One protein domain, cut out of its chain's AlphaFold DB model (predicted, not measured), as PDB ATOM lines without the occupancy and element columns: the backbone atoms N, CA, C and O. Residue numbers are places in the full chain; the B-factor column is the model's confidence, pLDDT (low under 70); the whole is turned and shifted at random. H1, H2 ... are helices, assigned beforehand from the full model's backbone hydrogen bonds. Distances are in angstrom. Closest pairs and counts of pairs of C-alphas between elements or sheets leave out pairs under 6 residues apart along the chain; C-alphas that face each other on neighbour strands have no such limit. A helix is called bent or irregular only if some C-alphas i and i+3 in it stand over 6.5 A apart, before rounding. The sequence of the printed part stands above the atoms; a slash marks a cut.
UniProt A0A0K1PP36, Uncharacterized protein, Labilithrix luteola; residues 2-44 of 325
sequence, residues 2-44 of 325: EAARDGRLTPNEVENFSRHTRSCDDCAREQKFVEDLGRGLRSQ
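Overview. This is residues 2 to 44 of the 325 residues of an uncharacterized protein of Labilithrix luteola (UniProt A0A0K1PP36). Two helices, the long H3 and the shorter H2, meet at their ends in an open, flat L, and residues 35 to 44, of which 35 to 43 belong to H3, stick out as a free arm. The short H1 sits on the inner side of the L near the first half of H2, to which the chain folds back through residues 6 to 10. The printed part has 43 residues with three named helices, in the order H1, H2, H3, and no named strand, and its class is all helix. It is loose, with a radius of gyration of the C-alphas of 11.6 A, and the C-alphas span 34 by 24 by 9 A.

Arrangement. Begin with the longest helix, H3, residues 25 to 43, and look back across the link to H2, residues 11 to 23. These two touch only at the corner by their link, with 5 pairs of C-alphas within 8 A. H2 touches H3 with residues 20 to 22 alone, and H3 touches H2 with residues 27 to 31 alone; the closest C-alphas are those of Thr 21 and Ala 28, 5.2 A apart. Their lines stand at 70.4 degrees, only just about perpendicular, and their centres are 16.9 A apart. Now turn to H1, residues 2 to 5, which is close to H2 but not clearly touching it. The closest C-alphas of these two are those of Ala 4 and Val 14, 6.2 A apart. H1 and H3 are apart. In the backbones of H2 and H3, every O i to N i+4 pair is within hydrogen-bond range; H1, with 4 residues, is too short for such a pair, and its one O i to N i+3 pair is within range.

Along the chain. Find C-alpha 25 at (-5.544, -17.171, -18.311); from there H3 runs 26.5 A to C-alpha 43 at (-1.008, -7.018, 5.773), with z rising along the way. H2 begins at C-alpha 11, at (3.988, 3.037, -21.660), and runs 18.9 A to C-alpha 23. H1 begins at C-alpha 2, at (8.091, -7.109, -11.960), and measures 5.1 A to C-alpha 5. None of the three helices is bent.

Size, cuts and confidence. The two C-alphas farthest apart are those of Asn 12 and Gln 44, at 34.0 A, while the first and last printed C-alphas, of Glu 2 and Gln 44, are 20.8 A apart. Without residues 35 to 44, the body has 33 residues and spans 23 by 18 by 8 A. The link from H1 to H2, with 5 residues, and the link from H2 to H3, with 1 residue, are both tight. The printed part has no cut. The mean pLDDT of the printed part is 92.8, and no printed residue is under 70.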
ATOM      1  N   GLU A   2       7.311  -8.011 -12.841       78.81
ATOM      2  CA  GLU A   2       8.091  -7.109 -11.960       78.81
ATOM      3  C   GLU A   2       8.542  -5.821 -12.658       78.81
ATOM      4  O   GLU A   2       8.286  -4.733 -12.159       78.81
ATOM      5  N   ALA A   3       9.060  -5.921 -13.888       85.38
ATOM      6  CA  ALA A   3       9.466  -4.749 -14.668       85.38
ATOM      7  C   ALA A   3       8.335  -3.721 -14.889       85.38
ATOM      8  O   ALA A   3       8.600  -2.521 -14.930       85.38
ATOM      9  N   ALA A   4       7.077  -4.166 -15.002       86.69
ATOM     10  CA  ALA A   4       5.929  -3.266 -15.132       86.69
ATOM     11  C   ALA A   4       5.663  -2.515 -13.819       86.69
ATOM     12  O   ALA A   4       5.330  -1.333 -13.826       86.69
ATOM     13  N   ARG A   5       5.825  -3.211 -12.690       82.00
ATOM     14  CA  ARG A   5       5.567  -2.699 -11.341       82.00
ATOM     15  C   ARG A   5       6.643  -1.718 -10.880       82.00
ATOM     16  O   ARG A   5       6.322  -0.725 -10.239       82.00
ATOM     17  N   ASP A   6       7.883  -1.975 -11.277       86.69
ATOM     18  CA  ASP A   6       9.047  -1.139 -10.978       86.69
ATOM     19  C   ASP A   6       9.162   0.080 -11.912       86.69
ATOM     20  O   ASP A   6      10.132   0.832 -11.833       86.69
ATOM     21  N   GLY A   7       8.208   0.273 -12.833       91.50
ATOM     22  CA  GLY A   7       8.229   1.375 -13.800       91.50
ATOM     23  C   GLY A   7       9.336   1.256 -14.853       91.50
ATOM     24  O   GLY A   7       9.715   2.252 -15.463       91.50
ATOM     25  N   ARG A   8       9.873   0.049 -15.065       91.56
ATOM     26  CA  ARG A   8      10.954  -0.226 -16.027       91.56
ATOM     27  C   ARG A   8      10.450  -0.478 -17.446       91.56
ATOM     28  O   ARG A   8      11.263  -0.530 -18.362       91.56
ATOM     29  N   LEU A   9       9.142  -0.665 -17.619       92.56
ATOM     30  CA  LEU A   9       8.508  -0.782 -18.928       92.56
ATOM     31  C   LEU A   9       8.081   0.591 -19.446       92.56
ATOM     32  O   LEU A   9       7.551   1.421 -18.705       92.56
ATOM     33  N   THR A  10       8.260   0.803 -20.744       94.31
ATOM     34  CA  THR A  10       7.696   1.945 -21.461       94.31
ATOM     35  C   THR A  10       6.159   1.889 -21.457       94.31
ATOM     36  O   THR A  10       5.577   0.807 -21.327       94.31
ATOM     37  N   PRO A  11       5.455   3.020 -21.650       94.94
ATOM     38  CA  PRO A  11       3.988   3.037 -21.660       94.94
ATOM     39  C   PRO A  11       3.352   2.044 -22.650       94.94
ATOM     40  O   PRO A  11       2.365   1.391 -22.313       94.94
ATOM     41  N   ASN A  12       3.951   1.861 -23.833       94.69
ATOM     42  CA  ASN A  12       3.469   0.900 -24.834       94.69
ATOM     43  C   ASN A  12       3.635  -0.557 -24.377       94.69
ATOM     44  O   ASN A  12       2.765  -1.389 -24.624       94.69
ATOM     45  N   GLU A  13       4.734  -0.882 -23.694       92.88
ATOM     46  CA  GLU A  13       4.958  -2.223 -23.143       92.88
ATOM     47  C   GLU A  13       3.988  -2.526 -22.000       92.88
ATOM     48  O   GLU A  13       3.481  -3.645 -21.910       92.88
ATOM     49  N   VAL A  14       3.665  -1.528 -21.171       95.81
ATOM     50  CA  VAL A  14       2.637  -1.655 -20.126       95.81
ATOM     51  C   VAL A  14       1.263  -1.933 -20.743       95.81
ATOM     52  O   VAL A  14       0.529  -2.792 -20.244       95.81
ATOM     53  N   GLU A  15       0.909  -1.260 -21.841       96.19
ATOM     54  CA  GLU A  15      -0.365  -1.494 -22.528       96.19
ATOM     55  C   GLU A  15      -0.420  -2.881 -23.189       96.19
ATOM     56  O   GLU A  15      -1.401  -3.612 -23.017       96.19
ATOM     57  N   ASN A  16       0.644  -3.279 -23.892       94.81
ATOM     58  CA  ASN A  16       0.740  -4.598 -24.521       94.81
ATOM     59  C   ASN A  16       0.679  -5.724 -23.483       94.81
ATOM     60  O   ASN A  16      -0.073  -6.684 -23.669       94.81
ATOM     61  N   PHE A  17       1.397  -5.576 -22.366       95.25
ATOM     62  CA  PHE A  17       1.320  -6.503 -21.241       95.25
ATOM     63  C   PHE A  17      -0.112  -6.576 -20.697       95.25
ATOM     64  O   PHE A  17      -0.674  -7.660 -20.600       95.25
ATOM     65  N   SER A  18      -0.759  -5.430 -20.456       95.25
ATOM     66  CA  SER A  18      -2.144  -5.380 -19.963       95.25
ATOM     67  C   SER A  18      -3.143  -6.059 -20.906       95.25
ATOM     68  O   SER A  18      -4.102  -6.684 -20.453       95.25
ATOM     69  N   ARG A  19      -2.938  -5.949 -22.224       97.62
ATOM     70  CA  ARG A  19      -3.770  -6.622 -23.229       97.62
ATOM     71  C   ARG A  19      -3.556  -8.132 -23.198       97.62
ATOM     72  O   ARG A  19      -4.535  -8.871 -23.180       97.62
ATOM     73  N   HIS A  20      -2.300  -8.570 -23.128       96.56
ATOM     74  CA  HIS A  20      -1.949  -9.982 -23.046       96.56
ATOM     75  C   HIS A  20      -2.526 -10.643 -21.789       96.56
ATOM     76  O   HIS A  20      -3.169 -11.688 -21.892       96.56
ATOM     77  N   THR A  21      -2.391 -10.010 -20.621       97.06
ATOM     78  CA  THR A  21      -2.886 -10.577 -19.359       97.06
ATOM     79  C   THR A  21      -4.410 -10.684 -19.309       97.06
ATOM     80  O   THR A  21      -4.938 -11.507 -18.574       97.06
ATOM     81  N   ARG A  22      -5.141  -9.903 -20.120       97.06
ATOM     82  CA  ARG A  22      -6.596 -10.074 -20.293       97.06
ATOM     83  C   ARG A  22      -6.967 -11.256 -21.189       97.06
ATOM     84  O   ARG A  22      -8.076 -11.758 -21.069       97.06
ATOM     85  N   SER A  23      -6.086 -11.651 -22.106       97.38
ATOM     86  CA  SER A  23      -6.331 -12.739 -23.064       97.38
ATOM     87  C   SER A  23      -5.728 -14.086 -22.659       97.38
ATOM     88  O   SER A  23      -6.110 -15.104 -23.225       97.38
ATOM     89  N   CYS A  24      -4.771 -14.099 -21.729       97.44
ATOM     90  CA  CYS A  24      -4.040 -15.291 -21.309       97.44
ATOM     91  C   CYS A  24      -4.371 -15.638 -19.852       97.44
ATOM     92  O   CYS A  24      -3.935 -14.945 -18.929       97.44
ATOM     93  N   ASP A  25      -5.108 -16.733 -19.644       96.75
ATOM     94  CA  ASP A  25      -5.544 -17.171 -18.311       96.75
ATOM     95  C   ASP A  25      -4.372 -17.495 -17.377       96.75
ATOM     96  O   ASP A  25      -4.458 -17.274 -16.169       96.75
ATOM     97  N   ASP A  26      -3.263 -18.006 -17.913       90.19
ATOM     98  CA  ASP A  26      -2.083 -18.371 -17.124       90.19
ATOM     99  C   ASP A  26      -1.408 -17.123 -16.551       90.19
ATOM    100  O   ASP A  26      -1.181 -17.030 -15.342       90.19
ATOM    101  N   CYS A  27      -1.187 -16.110 -17.394       93.88
ATOM    102  CA  CYS A  27      -0.651 -14.827 -16.953       93.88
ATOM    103  C   CYS A  27      -1.602 -14.109 -15.988       93.88
ATOM    104  O   CYS A  27      -1.137 -13.461 -15.050       93.88
ATOM    105  N   ALA A  28      -2.921 -14.235 -16.175       95.94
ATOM    106  CA  ALA A  28      -3.906 -13.660 -15.261       95.94
ATOM    107  C   ALA A  28      -3.846 -14.307 -13.866       95.94
ATOM    108  O   ALA A  28      -3.912 -13.606 -12.851       95.94
ATOM    109  N   ARG A  29      -3.682 -15.637 -13.798       94.81
ATOM    110  CA  ARG A  29      -3.510 -16.361 -12.526       94.81
ATOM    111  C   ARG A  29      -2.215 -15.970 -11.827       94.81
ATOM    112  O   ARG A  29      -2.252 -15.696 -10.628       94.81
ATOM    113  N   GLU A  30      -1.115 -15.877 -12.567       93.81
ATOM    114  CA  GLU A  30       0.175 -15.447 -12.021       93.81
ATOM    115  C   GLU A  30       0.109 -14.005 -11.500       93.81
ATOM    116  O   GLU A  30       0.564 -13.708 -10.393       93.81
ATOM    117  N   GLN A  31      -0.548 -13.107 -12.245       94.81
ATOM    118  CA  GLN A  31      -0.753 -11.733 -11.800       94.81
ATOM    119  C   GLN A  31      -1.511 -11.673 -10.475       94.81
ATOM    120  O   GLN A  31      -1.067 -11.012  -9.533       94.81
ATOM    121  N   LYS A  32      -2.617 -12.410 -10.383       95.00
ATOM    122  CA  LYS A  32      -3.413 -12.492  -9.162       95.00
ATOM    123  C   LYS A  32      -2.610 -13.066  -7.992       95.00
ATOM    124  O   LYS A  32      -2.675 -12.518  -6.895       95.00
ATOM    125  N   PHE A  33      -1.826 -14.118  -8.224       94.00
ATOM    126  CA  PHE A  33      -0.981 -14.732  -7.201       94.00
ATOM    127  C   PHE A  33       0.030 -13.733  -6.617       94.00
ATOM    128  O   PHE A  33       0.101 -13.563  -5.399       94.00
ATOM    129  N   VAL A  34       0.755 -13.006  -7.470       91.06
ATOM    130  CA  VAL A  34       1.733 -11.993  -7.035       91.06
ATOM    131  C   VAL A  34       1.055 -10.810  -6.332       91.06
ATOM    132  O   VAL A  34       1.602 -10.234  -5.382       91.06
ATOM    133  N   GLU A  35      -0.140 -10.416  -6.773       93.62
ATOM    134  CA  GLU A  35      -0.934  -9.380  -6.109       93.62
ATOM    135  C   GLU A  35      -1.397  -9.808  -4.714       93.62
ATOM    136  O   GLU A  35      -1.257  -9.025  -3.767       93.62
ATOM    137  N   ASP A  36      -1.890 -11.038  -4.577       94.50
ATOM    138  CA  ASP A  36      -2.327 -11.623  -3.312       94.50
ATOM    139  C   ASP A  36      -1.143 -11.822  -2.353       94.50
ATOM    140  O   ASP A  36      -1.245 -11.443  -1.184       94.50
ATOM    141  N   LEU A  37       0.014 -12.283  -2.844       92.50
ATOM    142  CA  LEU A  37       1.256 -12.360  -2.067       92.50
ATOM    143  C   LEU A  37       1.678 -10.975  -1.566       92.50
ATOM    144  O   LEU A  37       1.932 -10.784  -0.378       92.50
ATOM    145  N   GLY A  38       1.689  -9.975  -2.451       88.06
ATOM    146  CA  GLY A  38       2.004  -8.598  -2.074       88.06
ATOM    147  C   GLY A  38       1.006  -8.019  -1.068       88.06
ATOM    148  O   GLY A  38       1.390  -7.231  -0.204       88.06
ATOM    149  N   ARG A  39      -0.274  -8.402  -1.151       94.25
ATOM    150  CA  ARG A  39      -1.294  -8.028  -0.163       94.25
ATOM    151  C   ARG A  39      -1.024  -8.701   1.183       94.25
ATOM    152  O   ARG A  39      -1.100  -8.010   2.192       94.25
ATOM    153  N   GLY A  40      -0.661  -9.984   1.191       94.12
ATOM    154  CA  GLY A  40      -0.282 -10.732   2.394       94.12
ATOM    155  C   GLY A  40       0.963 -10.169   3.083       94.12
ATOM    156  O   GLY A  40       0.980 -10.003   4.299       94.12
ATOM    157  N   LEU A  41       1.979  -9.784   2.309       88.56
ATOM    158  CA  LEU A  41       3.186  -9.150   2.846       88.56
ATOM    159  C   LEU A  41       2.909  -7.753   3.411       88.56
ATOM    160  O   LEU A  41       3.478  -7.389   4.430       88.56
ATOM    161  N   ARG A  42       2.019  -6.967   2.785       88.81
ATOM    162  CA  ARG A  42       1.619  -5.652   3.317       88.81
ATOM    163  C   ARG A  42       0.689  -5.748   4.527       88.81
ATOM    164  O   ARG A  42       0.681  -4.833   5.344       88.81
ATOM    165  N   SER A  43      -0.121  -6.804   4.625       92.81
ATOM    166  CA  SER A  43      -1.008  -7.018   5.773       92.81
ATOM    167  C   SER A  43      -0.263  -7.566   6.985       92.81
ATOM    168  O   SER A  43      -0.655  -7.274   8.116       92.81
ATOM    169  N   GLN A  44       0.835  -8.296   6.773       90.62
ATOM    170  CA  GLN A  44       1.833  -8.513   7.808       90.62
ATOM    171  C   GLN A  44       2.472  -7.161   8.126       90.62
ATOM    172  O   GLN A  44       3.400  -6.713   7.459       90.62
TER     173      GLN A  44